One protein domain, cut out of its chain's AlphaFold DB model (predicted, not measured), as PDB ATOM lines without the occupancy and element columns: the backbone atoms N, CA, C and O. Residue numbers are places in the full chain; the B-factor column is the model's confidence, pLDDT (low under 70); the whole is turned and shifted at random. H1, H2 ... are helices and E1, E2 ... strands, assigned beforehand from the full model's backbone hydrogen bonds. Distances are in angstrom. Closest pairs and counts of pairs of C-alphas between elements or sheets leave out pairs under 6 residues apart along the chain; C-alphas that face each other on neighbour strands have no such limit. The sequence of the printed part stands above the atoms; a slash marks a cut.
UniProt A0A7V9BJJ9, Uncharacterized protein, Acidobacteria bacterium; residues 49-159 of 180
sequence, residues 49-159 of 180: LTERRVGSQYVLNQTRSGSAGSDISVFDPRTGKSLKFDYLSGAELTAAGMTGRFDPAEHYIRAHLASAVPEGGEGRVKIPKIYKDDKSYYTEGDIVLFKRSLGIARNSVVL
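AT A GLANCE: This is residues 49 to 159 of the 180 residues of an uncharacterized protein of Acidobacteria bacterium (UniProt A0A7V9BJJ9). A small, loose sandwich of two sheets makes the body, the three strands E2, E4 and E3 partly face to face with the pair E1 and E5, and the short helix H1 stands up from the three-stranded sheet. The long strand E5 runs toward a separate small hairpin, E6 and E7, at the far end of the longest axis, and from there the chain folds back through residues 147 to 153, of which 150 to 153 stand free, into E8. The printed part has 111 residues, with one named helix and eight named strands in the order E1 E2 E3 H1 E4 E5 E6 E7 E8; the sheets are E2 - E4 - E3, E1 - E5 and E6 - E7, each antiparallel, and E8 pairs with no named strand. The class is mostly strand, though under half of the residues are in named elements. The outline is elongated, 53 by 32 by 24 A, and the whole is only just loose, close to compact, with a radius of gyration of the C-alphas of 16.0 A.

HOW THE PARTS SIT: E1, residues 49 to 51, is the antiparallel neighbour of E5, residues 123 to 132, at 147 degrees, with N 51 and O 123 within hydrogen-bond range at 2.8 A. E2, residues 58 to 63, is the antiparallel neighbour of E4, residues 107 to 112, at 157 degrees, with N 63 and O 107 at 2.8 A and N 61 and O 109 at 3.0 A, both within hydrogen-bond range. On the other side of E4 is E3, residues 85 to 89, antiparallel to it at 155 degrees, with N 108 and O 88 within hydrogen-bond range at 2.8 A. The sheets E2 E4 E3 and E1 E5 form a sandwich, two sheets face to face: the facing parts are 8.0 A centre to centre, and the strands of the one stand at 41 degrees to those of the other. The closest C-alphas of E2 and E5 are those of Val 59 and Val 125, 7.5 A apart. H1, residues 90 to 95, is on the sheet E2 E4 E3, over E3, at a height over the sheet of 7.4 A, and stands up from it at 50 degrees. In H1 every O i to N i+4 pair is within hydrogen-bond range. E6, residues 137 to 140, and E7, residues 143 to 146, form a hairpin, antiparallel at 154 degrees, with N 145 and O 138 within hydrogen-bond range at 2.8 A. E8, residues 154 to 158, is apart from E5 and from E7, among others.

IN THESE COORDINATES: E1 begins at C-alpha 49, (20.282, -40.001, 22.039). E2 is 15.6 A long from first to last C-alpha, E3 13.2 A and E4 15.9 A; H1 between E3 and E4 is 8.6 A. E5, the longest strand, measures 29.2 A and ends at C-alpha 132, (41.349, -33.657, 20.906). E6 measures 10.3 A and E7 10.0 A, and E8, 13.6 A, ends at C-alpha 158, (36.721, -48.800, 23.874).

THE WHOLE: The two C-alphas farthest apart are those of Glu 119 and Gly 141, 54.0 A. The printed part has no cut. The links E2 to E3, with 21 residues, and H1 to E4, with 11, are long. Residues 150 to 156, of which 154 to 156 belong to E8, stand free. The mean pLDDT of the printed part is 91.3, and residues 65 to 70, in the link E2 to E3, are under 70.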
ATOM      1  N   LEU A  49      21.205 -40.788  21.227       94.94
ATOM      2  CA  LEU A  49      20.282 -40.001  22.039       94.94
ATOM      3  C   LEU A  49      18.848 -40.238  21.604       94.94
ATOM      4  O   LEU A  49      18.576 -40.434  20.419       94.94
ATOM      5  N   THR A  50      17.949 -40.176  22.580       93.88
ATOM      6  CA  THR A  50      16.517 -40.397  22.408       93.88
ATOM      7  C   THR A  50      15.727 -39.191  22.918       93.88
ATOM      8  O   THR A  50      16.046 -38.631  23.966       93.88
ATOM      9  N   GLU A  51      14.680 -38.808  22.189       94.00
ATOM     10  CA  GLU A  51      13.699 -37.786  22.560       94.00
ATOM     11  C   GLU A  51      12.296 -38.397  22.578       94.00
ATOM     12  O   GLU A  51      11.915 -39.116  21.657       94.00
ATOM     13  N   ARG A  52      11.524 -38.097  23.624       92.88
ATOM     14  CA  ARG A  52      10.202 -38.696  23.881       92.88
ATOM     15  C   ARG A  52       9.082 -37.679  24.012       92.88
ATOM     16  O   ARG A  52       7.920 -38.061  24.099       92.88
ATOM     17  N   ARG A  53       9.398 -36.383  24.044       92.75
ATOM     18  CA  ARG A  53       8.368 -35.347  24.036       92.75
ATOM     19  C   ARG A  53       7.626 -35.394  22.706       92.75
ATOM     20  O   ARG A  53       8.212 -35.084  21.671       92.75
ATOM     21  N   VAL A  54       6.349 -35.770  22.759       95.62
ATOM     22  CA  VAL A  54       5.444 -35.792  21.603       95.62
ATOM     23  C   VAL A  54       5.506 -34.451  20.876       95.62
ATOM     24  O   VAL A  54       5.499 -33.391  21.499       95.62
ATOM     25  N   GLY A  55       5.622 -34.500  19.551       96.88
ATOM     26  CA  GLY A  55       5.744 -33.319  18.703       96.88
ATOM     27  C   GLY A  55       7.142 -32.695  18.653       96.88
ATOM     28  O   GLY A  55       7.359 -31.812  17.825       96.88
ATOM     29  N   SER A  56       8.111 -33.146  19.464       96.06
ATOM     30  CA  SER A  56       9.486 -32.643  19.358       96.06
ATOM     31  C   SER A  56      10.056 -32.934  17.974       96.06
ATOM     32  O   SER A  56       9.891 -34.028  17.436       96.06
ATOM     33  N   GLN A  57      10.749 -31.951  17.409       96.75
ATOM     34  CA  GLN A  57      11.394 -32.047  16.097       96.75
ATOM     35  C   GLN A  57      12.918 -32.126  16.199       96.75
ATOM     36  O   GLN A  57      13.596 -32.231  15.182       96.75
ATOM     37  N   TYR A  58      13.474 -32.066  17.409       96.31
ATOM     38  CA  TYR A  58      14.914 -32.077  17.613       96.31
ATOM     39  C   TYR A  58      15.313 -32.745  18.929       96.31
ATOM     40  O   TYR A  58      14.516 -32.884  19.857       96.31
ATOM     41  N   VAL A  59      16.589 -33.117  19.002       94.75
ATOM     42  CA  VAL A  59      17.288 -33.549  20.214       94.75
ATOM     43  C   VAL A  59      18.432 -32.568  20.464       94.75
ATOM     44  O   VAL A  59      19.137 -32.184  19.527       94.75
ATOM     45  N   LEU A  60      18.632 -32.164  21.718       93.62
ATOM     46  CA  LEU A  60      19.771 -31.340  22.120       93.62
ATOM     47  C   LEU A  60      20.867 -32.191  22.760       93.62
ATOM     48  O   LEU A  60      20.604 -32.970  23.675       93.62
ATOM     49  N   ASN A  61      22.105 -31.978  22.324       92.44
ATOM     50  CA  ASN A  61      23.297 -32.530  22.957       92.44
ATOM     51  C   ASN A  61      24.256 -31.404  23.342       92.44
ATOM     52  O   ASN A  61      24.768 -30.718  22.460       92.44
ATOM     53  N   GLN A  62      24.539 -31.238  24.634       89.44
ATOM     54  CA  GLN A  62      25.574 -30.307  25.081       89.44
ATOM     55  C   GLN A  62      26.957 -30.835  24.689       89.44
ATOM     56  O   GLN A  62      27.310 -31.984  24.965       89.44
ATOM     57  N   THR A  63      27.769 -29.979  24.086       83.00
ATOM     58  CA  THR A  63      29.167 -30.257  23.774       83.00
ATOM     59  C   THR A  63      30.053 -29.445  24.697       83.00
ATOM     60  O   THR A  63      29.923 -28.229  24.744       83.00
ATOM     61  N   ARG A  64      30.966 -30.123  25.396       75.31
ATOM     62  CA  ARG A  64      31.974 -29.468  26.238       75.31
ATOM     63  C   ARG A  64      33.118 -28.916  25.395       75.31
ATOM     64  O   ARG A  64      33.484 -29.528  24.382       75.31
ATOM     65  N   SER A  65      33.719 -27.832  25.876       63.06
ATOM     66  CA  SER A  65      35.029 -27.338  25.432       63.06
ATOM     67  C   SER A  65      36.091 -28.463  25.398       63.06
ATOM     68  O   SER A  65      36.081 -29.377  26.223       63.06
ATOM     69  N   GLY A  66      36.971 -28.449  24.385       58.69
ATOM     70  CA  GLY A  66      37.972 -29.509  24.134       58.69
ATOM     71  C   GLY A  66      37.906 -30.176  22.750       58.69
ATOM     72  O   GLY A  66      38.563 -31.179  22.514       58.69
ATOM     73  N   SER A  67      37.080 -29.672  21.830       57.53
ATOM     74  CA  SER A  67      37.200 -29.891  20.378       57.53
ATOM     75  C   SER A  67      36.294 -28.887  19.673       57.53
ATOM     76  O   SER A  67      35.108 -28.804  20.017       57.53
ATOM     77  N   ALA A  68      36.861 -28.123  18.733       57.34
ATOM     78  CA  ALA A  68      36.334 -26.898  18.114       57.34
ATOM     79  C   ALA A  68      35.087 -27.080  17.220       57.34
ATOM     80  O   ALA A  68      34.900 -26.364  16.247       57.34
ATOM     81  N   GLY A  69      34.226 -28.051  17.522       57.59
ATOM     82  CA  GLY A  69      33.046 -28.346  16.711       57.59
ATOM     83  C   GLY A  69      33.370 -28.972  15.350       57.59
ATOM     84  O   GLY A  69      32.452 -29.157  14.557       57.59
ATOM     85  N   SER A  70      34.631 -29.330  15.080       65.81
ATOM     86  CA  SER A  70      34.996 -30.058  13.867       65.81
ATOM     87  C   SER A  70      34.459 -31.493  13.909       65.81
ATOM     88  O   SER A  70      34.255 -32.071  14.982       65.81
ATOM     89  N   ASP A  71      34.193 -32.041  12.724       81.38
ATOM     90  CA  ASP A  71      33.827 -33.446  12.501       81.38
ATOM     91  C   ASP A  71      32.534 -33.901  13.198       81.38
ATOM     92  O   ASP A  71      32.398 -35.055  13.605       81.38
ATOM     93  N   ILE A  72      31.560 -32.993  13.333       89.00
ATOM     94  CA  ILE A  72      30.206 -33.346  13.768       89.00
ATOM     95  C   ILE A  72      29.424 -33.878  12.573       89.00
ATOM     96  O   ILE A  72      29.293 -33.222  11.541       89.00
ATOM     97  N   SER A  73      28.838 -35.055  12.739       94.62
ATOM     98  CA  SER A  73      27.802 -35.566  11.846       94.62
ATOM     99  C   SER A  73      26.627 -36.070  12.670       94.62
ATOM    100  O   SER A  73      26.792 -36.464  13.822       94.62
ATOM    101  N   VAL A  74      25.430 -36.054  12.094       97.50
ATOM    102  CA  VAL A  74      24.210 -36.535  12.749       97.50
ATOM    103  C   VAL A  74      23.492 -37.471  11.790       97.50
ATOM    104  O   VAL A  74      23.346 -37.151  10.613       97.50
ATOM    105  N   PHE A  75      23.044 -38.622  12.287       98.06
ATOM    106  CA  PHE A  75      22.375 -39.647  11.488       98.06
ATOM    107  C   PHE A  75      21.112 -40.171  12.175       98.06
ATOM    108  O   PHE A  75      21.065 -40.256  13.406       98.06
ATOM    109  N   ASP A  76      20.125 -40.596  11.381       96.75
ATOM    110  CA  ASP A  76      19.041 -41.467  11.847       96.75
ATOM    111  C   ASP A  76      19.639 -42.870  12.071       96.75
ATOM    112  O   ASP A  76      20.048 -43.515  11.100       96.75
ATOM    113  N   PRO A  77      19.712 -43.377  13.316       95.31
ATOM    114  CA  PRO A  77      20.314 -44.678  13.595       95.31
ATOM    115  C   PRO A  77      19.539 -45.852  12.986       95.31
ATOM    116  O   PRO A  77      20.107 -46.931  12.841       95.31
ATOM    117  N   ARG A  78      18.265 -45.671  12.619       92.81
ATOM    118  CA  ARG A  78      17.447 -46.709  11.979       92.81
ATOM    119  C   ARG A  78      17.779 -46.867  10.499       92.81
ATOM    120  O   ARG A  78      17.696 -47.975   9.982       92.81
ATOM    121  N   THR A  79      18.110 -45.774   9.807       95.69
ATOM    122  CA  THR A  79      18.300 -45.789   8.343       95.69
ATOM    123  C   THR A  79      19.713 -45.448   7.891       95.69
ATOM    124  O   THR A  79      20.000 -45.571   6.705       95.69
ATOM    125  N   GLY A  80      20.564 -44.935   8.779       96.38
ATOM    126  CA  GLY A  80      21.897 -44.424   8.450       96.38
ATOM    127  C   GLY A  80      21.901 -43.127   7.633       96.38
ATOM    128  O   GLY A  80      22.958 -42.705   7.177       96.38
ATOM    129  N   LYS A  81      20.743 -42.483   7.428       97.69
ATOM    130  CA  LYS A  81      20.653 -41.244   6.640       97.69
ATOM    131  C   LYS A  81      21.150 -40.065   7.465       97.69
ATOM    132  O   LYS A  81      20.827 -39.978   8.649       97.69
ATOM    133  N   SER A  82      21.876 -39.151   6.830       98.06
ATOM    134  CA  SER A  82      22.292 -37.899   7.461       98.06
ATOM    135  C   SER A  82      21.082 -37.051   7.848       98.06
ATOM    136  O   SER A  82      20.113 -36.946   7.094       98.06
ATOM    137  N   LEU A  83      21.160 -36.431   9.019       98.12
ATOM    138  CA  LEU A  83      20.181 -35.494   9.550       98.12
ATOM    139  C   LEU A  83      20.793 -34.097   9.627       98.12
ATOM    140  O   LEU A  83      21.995 -33.937   9.852       98.12
ATOM    141  N   LYS A  84      19.952 -33.073   9.465       97.81
ATOM    142  CA  LYS A  84      20.360 -31.684   9.675       97.81
ATOM    143  C   LYS A  84      20.692 -31.467  11.152       97.81
ATOM    144  O   LYS A  84      20.017 -32.003  12.031       97.81
ATOM    145  N   PHE A  85      21.673 -30.620  11.431       96.50
ATOM    146  CA  PHE A  85      21.905 -30.103  12.772       96.50
ATOM    147  C   PHE A  85      22.318 -28.636  12.733       96.50
ATOM    148  O   PHE A  85      22.826 -28.162  11.719       96.50
ATOM    149  N   ASP A  86      22.115 -27.952  13.853       95.00
ATOM    150  CA  ASP A  86      22.700 -26.640  14.113       95.00
ATOM    151  C   ASP A  86      23.677 -26.757  15.289       95.00
ATOM    152  O   ASP A  86      23.440 -27.533  16.222       95.00
ATOM    153  N   TYR A  87      24.769 -25.999  15.247       92.50
ATOM    154  CA  TYR A  87      25.734 -25.891  16.337       92.50
ATOM    155  C   TYR A  87      25.636 -24.487  16.923       92.50
ATOM    156  O   TYR A  87      26.006 -23.522  16.262       92.50
ATOM    157  N   LEU A  88      25.066 -24.385  18.121       92.94
ATOM    158  CA  LEU A  88      24.654 -23.120  18.728       92.94
ATOM    159  C   LEU A  88      25.238 -23.005  20.131       92.94
ATOM    160  O   LEU A  88      25.264 -23.980  20.883       92.94
ATOM    161  N   SER A  89      25.674 -21.813  20.509       93.19
ATOM    162  CA  SER A  89      25.992 -21.472  21.894       93.19
ATOM    163  C   SER A  89      24.736 -21.487  22.773       93.19
ATOM    164  O   SER A  89      23.606 -21.315  22.301       93.19
ATOM    165  N   GLY A  90      24.914 -21.643  24.086       93.62
ATOM    166  CA  GLY A  90      23.801 -21.519  25.030       93.62
ATOM    167  C   GLY A  90      23.141 -20.136  25.011       93.62
ATOM    168  O   GLY A  90      21.931 -20.031  25.227       93.62
ATOM    169  N   ALA A  91      23.906 -19.087  24.690       95.00
ATOM    170  CA  ALA A  91      23.385 -17.738  24.488       95.00
ATOM    171  C   ALA A  91      22.423 -17.675  23.289       95.00
ATOM    172  O   ALA A  91      21.318 -17.152  23.425       95.00
ATOM    173  N   GLU A  92      22.791 -18.267  22.148       95.88
ATOM    174  CA  GLU A  92      21.939 -18.320  20.949       95.88
ATOM    175  C   GLU A  92      20.661 -19.135  21.179       95.88
ATOM    176  O   GLU A  92      19.584 -18.707  20.768       95.88
ATOM    177  N   LEU A  93      20.741 -20.274  21.883       95.31
ATOM    178  CA  LEU A  93      19.550 -21.059  22.241       95.31
ATOM    179  C   LEU A  93      18.588 -20.265  23.134       95.31
ATOM    180  O   LEU A  93      17.373 -20.297  22.926       95.31
ATOM    181  N   THR A  94      19.135 -19.540  24.112       95.44
ATOM    182  CA  THR A  94      18.351 -18.699  25.024       95.44
ATOM    183  C   THR A  94      17.692 -17.546  24.265       95.44
ATOM    184  O   THR A  94      16.496 -17.310  24.425       95.44
ATOM    185  N   ALA A  95      18.435 -16.870  23.384       95.38
ATOM    186  CA  ALA A  95      17.914 -15.798  22.534       95.38
ATOM    187  C   ALA A  95      16.827 -16.292  21.560       95.38
ATOM    188  O   ALA A  95      15.889 -15.559  21.260       95.38
ATOM    189  N   ALA A  96      16.909 -17.550  21.117       92.25
ATOM    190  CA  ALA A  96      15.886 -18.210  20.306       92.25
ATOM    191  C   ALA A  96      14.637 -18.649  21.105       92.25
ATOM    192  O   ALA A  96      13.757 -19.301  20.544       92.25
ATOM    193  N   GLY A  97      14.551 -18.328  22.402       92.56
ATOM    194  CA  GLY A  97      13.394 -18.630  23.249       92.56
ATOM    195  C   GLY A  97      13.266 -20.103  23.642       92.56
ATOM    196  O   GLY A  97      12.180 -20.544  24.024       92.56
ATOM    197  N   MET A  98      14.342 -20.892  23.542       90.12
ATOM    198  CA  MET A  98      14.301 -22.299  23.938       90.12
ATOM    199  C   MET A  98      14.196 -22.444  25.457       90.12
ATOM    200  O   MET A  98      14.854 -21.740  26.220       90.12
ATOM    201  N   THR A  99      13.388 -23.402  25.905       87.44
ATOM    202  CA  THR A  99      13.228 -23.701  27.328       87.44
ATOM    203  C   THR A  99      14.370 -24.592  27.817       87.44
ATOM    204  O   THR A  99      14.662 -25.641  27.246       87.44
ATOM    205  N   GLY A 100      15.035 -24.175  28.892       86.31
ATOM    206  CA  GLY A 100      16.143 -24.915  29.488       86.31
ATOM    207  C   GLY A 100      17.140 -23.998  30.181       86.31
ATOM    208  O   GLY A 100      17.114 -22.782  30.014       86.31
ATOM    209  N   ARG A 101      18.033 -24.590  30.981       90.06
ATOM    210  CA  ARG A 101      19.191 -23.884  31.532       90.06
ATOM    211  C   ARG A 101      20.387 -24.169  30.637       90.06
ATOM    212  O   ARG A 101      20.971 -25.246  30.730       90.06
ATOM    213  N   PHE A 102      20.734 -23.209  29.789       93.00
ATOM    214  CA  PHE A 102      21.888 -23.306  28.905       93.00
ATOM    215  C   PHE A 102      23.031 -22.465  29.460       93.00
ATOM    216  O   PHE A 102      22.861 -21.279  29.731       93.00
ATOM    217  N   ASP A 103      24.196 -23.081  29.648       91.69
ATOM    218  CA  ASP A 103      25.427 -22.335  29.910       91.69
ATOM    219  C   ASP A 103      25.783 -21.486  28.671       91.69
ATOM    220  O   ASP A 103      25.962 -22.073  27.597       91.69
ATOM    221  N   PRO A 104      25.875 -20.145  28.783       91.75
ATOM    222  CA  PRO A 104      26.178 -19.269  27.653       91.75
ATOM    223  C   PRO A 104      27.531 -19.540  26.985       91.75
ATOM    224  O   PRO A 104      27.677 -19.242  25.802       91.75
ATOM    225  N   ALA A 105      28.504 -20.087  27.721       88.06
ATOM    226  CA  ALA A 105      29.853 -20.352  27.221       88.06
ATOM    227  C   ALA A 105      29.982 -21.716  26.519       88.06
ATOM    228  O   ALA A 105      30.954 -21.959  25.800       88.06
ATOM    229  N   GLU A 106      29.016 -22.614  26.715       88.81
ATOM    230  CA  GLU A 106      29.022 -23.947  26.116       88.81
ATOM    231  C   GLU A 106      28.214 -23.984  24.819       88.81
ATOM    232  O   GLU A 106      27.320 -23.171  24.576       88.81
ATOM    233  N   HIS A 107      28.529 -24.972  23.986       91.00
ATOM    234  CA  HIS A 107      27.840 -25.191  22.720       91.00
ATOM    235  C   HIS A 107      26.931 -26.413  22.790       91.00
ATOM    236  O   HIS A 107      27.098 -27.309  23.621       91.00
ATOM    237  N   TYR A 108      25.964 -26.451  21.886       92.75
ATOM    238  CA  TYR A 108      24.939 -27.470  21.806       92.75
ATOM    239  C   TYR A 108      24.723 -27.851  20.348       92.75
ATOM    240  O   TYR A 108      24.628 -27.002  19.464       92.75
ATOM    241  N   ILE A 109      24.599 -29.152  20.109       93.69
ATOM    242  CA  ILE A 109      24.146 -29.693  18.833       93.69
ATOM    243  C   ILE A 109      22.629 -29.813  18.919       93.69
ATOM    244  O   ILE A 109      22.116 -30.608  19.710       93.69
ATOM    245  N   ARG A 110      21.918 -29.042  18.096       95.75
ATOM    246  CA  ARG A 110      20.483 -29.207  17.853       95.75
ATOM    247  C   ARG A 110      20.300 -30.118  16.649       95.75
ATOM    248  O   ARG A 110      20.331 -29.661  15.512       95.75
ATOM    249  N   ALA A 111      20.149 -31.410  16.907       97.19
ATOM    250  CA  ALA A 111      19.951 -32.425  15.881       97.19
ATOM    251  C   ALA A 111      18.473 -32.481  15.473       97.19
ATOM    252  O   ALA A 111      17.627 -32.776  16.315       97.19
ATOM    253  N   HIS A 112      18.161 -32.215  14.204       98.00
ATOM    254  CA  HIS A 112      16.795 -32.277  13.676       98.00
ATOM    255  C   HIS A 112      16.405 -33.732  13.421       98.00
ATOM    256  O   HIS A 112      17.108 -34.459  12.721       98.00
ATOM    257  N   LEU A 113      15.287 -34.162  13.996       97.88
ATOM    258  CA  LEU A 113      14.753 -35.508  13.828       97.88
ATOM    259  C   LEU A 113      14.224 -35.710  12.402       97.88
ATOM    260  O   LEU A 113      13.761 -34.771  11.757       97.88
ATOM    261  N   ALA A 114      14.241 -36.958  11.926       95.25
ATOM    262  CA  ALA A 114      13.693 -37.314  10.613       95.25
ATOM    263  C   ALA A 114      12.188 -36.996  10.487       95.25
ATOM    264  O   ALA A 114      11.693 -36.719   9.397       95.25
ATOM    265  N   SER A 115      11.468 -37.041  11.606       95.31
ATOM    266  CA  SER A 115      10.072 -36.641  11.749       95.31
ATOM    267  C   SER A 115       9.816 -36.208  13.192       95.31
ATOM    268  O   SER A 115      10.587 -36.555  14.090       95.31
ATOM    269  N   ALA A 116       8.720 -35.485  13.427       97.44
ATOM    270  CA  ALA A 116       8.282 -35.186  14.786       97.44
ATOM    271  C   ALA A 116       8.046 -36.481  15.584       97.44
ATOM    272  O   ALA A 116       7.627 -37.494  15.017       97.44
ATOM    273  N   VAL A 117       8.310 -36.444  16.890       96.62
ATOM    274  CA  VAL A 117       8.074 -37.589  17.780       96.62
ATOM    275  C   VAL A 117       6.571 -37.905  17.830       96.62
ATOM    276  O   VAL A 117       5.795 -37.028  18.226       96.62
ATOM    277  N   PRO A 118       6.140 -39.120  17.447       94.12
ATOM    278  CA  PRO A 118       4.734 -39.504  17.498       94.12
ATOM    279  C   PRO A 118       4.289 -39.821  18.933       94.12
ATOM    280  O   PRO A 118       5.112 -40.062  19.819       94.12
ATOM    281  N   GLU A 119       2.977 -39.862  19.163       94.56
ATOM    282  CA  GLU A 119       2.413 -40.340  20.427       94.56
ATOM    283  C   GLU A 119       2.842 -41.792  20.701       94.56
ATOM    284  O   GLU A 119       2.813 -42.641  19.810       94.56
ATOM    285  N   GLY A 120       3.305 -42.064  21.926       90.56
ATOM    286  CA  GLY A 120       3.810 -43.384  22.324       90.56
ATOM    287  C   GLY A 120       5.133 -43.809  21.669       90.56
ATOM    288  O   GLY A 120       5.588 -44.923  21.920       90.56
ATOM    289  N   GLY A 121       5.756 -42.957  20.848       91.50
ATOM    290  CA  GLY A 121       7.028 -43.247  20.190       91.50
ATOM    291  C   GLY A 121       8.179 -42.363  20.657       91.50
ATOM    292  O   GLY A 121       8.110 -41.663  21.665       91.50
ATOM    293  N   GLU A 122       9.272 -42.412  19.899       93.25
ATOM    294  CA  GLU A 122      10.489 -41.670  20.206       93.25
ATOM    295  C   GLU A 122      11.280 -41.308  18.949       93.25
ATOM    296  O   GLU A 122      11.273 -42.023  17.944       93.25
ATOM    297  N   GLY A 123      11.979 -40.181  19.020       94.56
ATOM    298  CA  GLY A 123      12.980 -39.772  18.048       94.56
ATOM    299  C   GLY A 123      14.360 -40.223  18.503       94.56
ATOM    300  O   GLY A 123      14.675 -40.136  19.689       94.56
ATOM    301  N   ARG A 124      15.201 -40.689  17.576       96.00
ATOM    302  CA  ARG A 124      16.567 -41.129  17.882       96.00
ATOM    303  C   ARG A 124      17.576 -40.475  16.954       96.00
ATOM    304  O   ARG A 124      17.304 -40.300  15.769       96.00
ATOM    305  N   VAL A 125      18.758 -40.173  17.483       97.56
ATOM    306  CA  VAL A 125      19.886 -39.639  16.708       97.56
ATOM    307  C   VAL A 125      21.190 -40.324  17.099       97.56
ATOM    308  O   VAL A 125      21.411 -40.641  18.270       97.56
ATOM    309  N   LYS A 126      22.063 -40.529  16.110       97.44
ATOM    310  CA  LYS A 126      23.461 -40.932  16.295       97.44
ATOM    311  C   LYS A 126      24.372 -39.764  15.930       97.44
ATOM    312  O   LYS A 126      24.267 -39.244  14.823       97.44
ATOM    313  N   ILE A 127      25.274 -39.384  16.832       95.88
ATOM    314  CA  ILE A 127      26.187 -38.247  16.654       95.88
ATOM    315  C   ILE A 127      27.631 -38.708  16.901       95.88
ATOM    316  O   ILE A 127      28.056 -38.746  18.060       95.88
ATOM    317  N   PRO A 128      28.387 -39.114  15.865       94.62
ATOM    318  CA  PRO A 128      29.834 -39.272  15.974       94.62
ATOM    319  C   PRO A 128      30.542 -37.908  15.976       94.62
ATOM    320  O   PRO A 128      30.138 -36.987  15.262       94.62
ATOM    321  N   LYS A 129      31.607 -37.797  16.771       90.88
ATOM    322  CA  LYS A 129      32.519 -36.647  16.808       90.88
ATOM    323  C   LYS A 129      33.917 -37.084  17.241       90.88
ATOM    324  O   LYS A 129      34.041 -37.947  18.110       90.88
ATOM    325  N   ILE A 130      34.957 -36.444  16.712       90.31
ATOM    326  CA  ILE A 130      36.334 -36.603  17.198       90.31
ATOM    327  C   ILE A 130      36.679 -35.465  18.165       90.31
ATOM    328  O   ILE A 130      36.404 -34.286  17.927       90.31
ATOM    329  N   TYR A 131      37.267 -35.831  19.301       88.62
ATOM    330  CA  TYR A 131      37.796 -34.896  20.282       88.62
ATOM    331  C   TYR A 131      39.315 -34.937  20.303       88.62
ATOM    332  O   TYR A 131      39.887 -36.014  20.169       88.62
ATOM    333  N   LYS A 132      39.937 -33.777  20.543       89.69
ATOM    334  CA  LYS A 132      41.349 -33.657  20.906       89.69
ATOM    335  C   LYS A 132      41.470 -32.890  22.218       89.69
ATOM    336  O   LYS A 132      41.303 -31.674  22.246       89.69
ATOM    337  N   ASP A 133      41.747 -33.611  23.292       89.44
ATOM    338  CA  ASP A 133      41.870 -33.064  24.637       89.44
ATOM    339  C   ASP A 133      42.970 -33.793  25.414       89.44
ATOM    340  O   ASP A 133      42.725 -34.802  26.085       89.44
ATOM    341  N   ASP A 134      44.173 -33.223  25.356       91.38
ATOM    342  CA  ASP A 134      45.380 -33.744  26.006       91.38
ATOM    343  C   ASP A 134      45.251 -33.797  27.542       91.38
ATOM    344  O   ASP A 134      45.999 -34.507  28.208       91.38
ATOM    345  N   LYS A 135      44.281 -33.083  28.139       90.88
ATOM    346  CA  LYS A 135      44.010 -33.160  29.587       90.88
ATOM    347  C   LYS A 135      43.151 -34.369  29.954       90.88
ATOM    348  O   LYS A 135      43.217 -34.840  31.089       90.88
ATOM    349  N   SER A 136      42.316 -34.836  29.023       91.38
ATOM    350  CA  SER A 136      41.440 -35.994  29.228       91.38
ATOM    351  C   SER A 136      42.072 -37.303  28.778       91.38
ATOM    352  O   SER A 136      41.691 -38.340  29.309       91.38
ATOM    353  N   TYR A 137      42.969 -37.294  27.793       94.50
ATOM    354  CA  TYR A 137      43.557 -38.510  27.237       94.50
ATOM    355  C   TYR A 137      45.054 -38.331  26.997       94.50
ATOM    356  O   TYR A 137      45.451 -37.535  26.156       94.50
ATOM    357  N   TYR A 138      45.883 -39.050  27.747       95.88
ATOM    358  CA  TYR A 138      47.338 -38.891  27.712       95.88
ATOM    359  C   TYR A 138      48.047 -40.153  28.223       95.88
ATOM    360  O   TYR A 138      47.405 -41.100  28.678       95.88
ATOM    361  N   THR A 139      49.373 -40.185  28.122       96.25
ATOM    362  CA  THR A 139      50.222 -41.302  28.565       96.25
ATOM    363  C   THR A 139      51.054 -40.920  29.786       96.25
ATOM    364  O   THR A 139      51.581 -39.811  29.842       96.25
ATOM    365  N   GLU A 140      51.243 -41.859  30.712       94.88
ATOM    366  CA  GLU A 140      52.238 -41.783  31.791       94.88
ATOM    367  C   GLU A 140      53.056 -43.079  31.774       94.88
ATOM    368  O   GLU A 140      52.545 -44.145  32.098       94.88
ATOM    369  N   GLY A 141      54.326 -43.018  31.365       92.38
ATOM    370  CA  GLY A 141      55.139 -44.229  31.208       92.38
ATOM    371  C   GLY A 141      54.541 -45.198  30.181       92.38
ATOM    372  O   GLY A 141      54.341 -44.829  29.026       92.38
ATOM    373  N   ASP A 142      54.270 -46.432  30.604       90.81
ATOM    374  CA  ASP A 142      53.682 -47.505  29.792       90.81
ATOM    375  C   ASP A 142      52.146 -47.581  29.883       90.81
ATOM    376  O   ASP A 142      51.530 -48.447  29.257       90.81
ATOM    377  N   ILE A 143      51.511 -46.676  30.638       95.00
ATOM    378  CA  ILE A 143      50.057 -46.632  30.789       95.00
ATOM    379  C   ILE A 143      49.432 -45.457  30.043       95.00
ATOM    380  O   ILE A 143      50.003 -44.379  29.869       95.00
ATOM    381  N   VAL A 144      48.188 -45.673  29.634       96.25
ATOM    382  CA  VAL A 144      47.320 -44.662  29.040       96.25
ATOM    383  C   VAL A 144      46.248 -44.287  30.057       96.25
ATOM    384  O   VAL A 144      45.592 -45.161  30.629       96.25
ATOM    385  N   LEU A 145      46.044 -42.988  30.262       96.44
ATOM    386  CA  LEU A 145      45.018 -42.449  31.143       96.44
ATOM    387  C   LEU A 145      43.904 -41.796  30.334       96.44
ATOM    388  O   LEU A 145      44.140 -40.924  29.502       96.44
ATOM    389  N   PHE A 146      42.668 -42.187  30.647       95.56
ATOM    390  CA  PHE A 146      41.462 -41.501  30.200       95.56
ATOM    391  C   PHE A 146      40.749 -40.883  31.408       95.56
ATOM    392  O   PHE A 146      40.001 -41.543  32.133       95.56
ATOM    393  N   LYS A 147      41.016 -39.599  31.651       92.69
ATOM    394  CA  LYS A 147      40.535 -38.833  32.801       92.69
ATOM    395  C   LYS A 147      39.376 -37.929  32.393       92.69
ATOM    396  O   LYS A 147      39.541 -36.735  32.160       92.69
ATOM    397  N   ARG A 148      38.169 -38.494  32.341       86.94
ATOM    398  CA  ARG A 148      36.962 -37.746  31.970       86.94
ATOM    399  C   ARG A 148      35.742 -38.182  32.769       86.94
ATOM    400  O   ARG A 148      35.541 -39.357  33.054       86.94
ATOM    401  N   SER A 149      34.893 -37.216  33.110       85.12
ATOM    402  CA  SER A 149      33.591 -37.480  33.720       85.12
ATOM    403  C   SER A 149      32.587 -37.967  32.672       85.12
ATOM    404  O   SER A 149      32.352 -37.296  31.664       85.12
ATOM    405  N   LEU A 150      31.967 -39.119  32.934       87.44
ATOM    406  CA  LEU A 150      30.946 -39.724  32.079       87.44
ATOM    407  C   LEU A 150      29.563 -39.246  32.542       87.44
ATOM    408  O   LEU A 150      29.114 -39.588  33.634       87.44
ATOM    409  N   GLY A 151      28.943 -38.361  31.758       76.00
ATOM    410  CA  GLY A 151      27.804 -37.543  32.201       76.00
ATOM    411  C   GLY A 151      26.427 -38.202  32.118       76.00
ATOM    412  O   GLY A 151      25.476 -37.661  32.672       76.00
ATOM    413  N   ILE A 152      26.302 -39.342  31.437       82.31
ATOM    414  CA  ILE A 152      25.031 -40.063  31.296       82.31
ATOM    415  C   ILE A 152      25.090 -41.428  31.982       82.31
ATOM    416  O   ILE A 152      26.166 -41.906  32.331       82.31
ATOM    417  N   ALA A 153      23.938 -42.068  32.175       84.69
ATOM    418  CA  ALA A 153      23.854 -43.317  32.931       84.69
ATOM    419  C   ALA A 153      24.561 -44.504  32.257       84.69
ATOM    420  O   ALA A 153      25.115 -45.355  32.950       84.69
ATOM    421  N   ARG A 154      24.560 -44.566  30.920       91.94
ATOM    422  CA  ARG A 154      25.124 -45.688  30.160       91.94
ATOM    423  C   ARG A 154      26.237 -45.212  29.250       91.94
ATOM    424  O   ARG A 154      26.017 -44.390  28.368       91.94
ATOM    425  N   ASN A 155      27.427 -45.764  29.449       93.56
ATOM    426  CA  ASN A 155      28.590 -45.432  28.643       93.56
ATOM    427  C   ASN A 155      29.419 -46.684  28.381       93.56
ATOM    428  O   ASN A 155      29.376 -47.631  29.169       93.56
ATOM    429  N   SER A 156      30.224 -46.641  27.330       95.31
ATOM    430  CA  SER A 156      31.339 -47.562  27.141       95.31
ATOM    431  C   SER A 156      32.624 -46.788  26.892       95.31
ATOM    432  O   SER A 156      32.604 -45.673  26.369       95.31
ATOM    433  N   VAL A 157      33.747 -47.411  27.236       96.44
ATOM    434  CA  VAL A 157      35.074 -46.973  26.810       96.44
ATOM    435  C   VAL A 157      35.695 -48.121  26.026       96.44
ATOM    436  O   VAL A 157      35.844 -49.220  26.555       96.44
ATOM    437  N   VAL A 158      36.007 -47.878  24.757       97.88
ATOM    438  CA  VAL A 158      36.721 -48.800  23.874       97.88
ATOM    439  C   VAL A 158      38.201 -48.456  23.963       97.88
ATOM    440  O   VAL A 158      38.596 -47.318  23.702       97.88
ATOM    441  N   LEU A 159      38.997 -49.430  24.401       97.50
ATOM    442  CA  LEU A 159      40.441 -49.278  24.556       97.50
ATOM    443  C   LEU A 159      41.149 -49.446  23.204       97.50
ATOM    444  O   LEU A 159      40.647 -50.191  22.357       97.50
TER     445      LEU A 159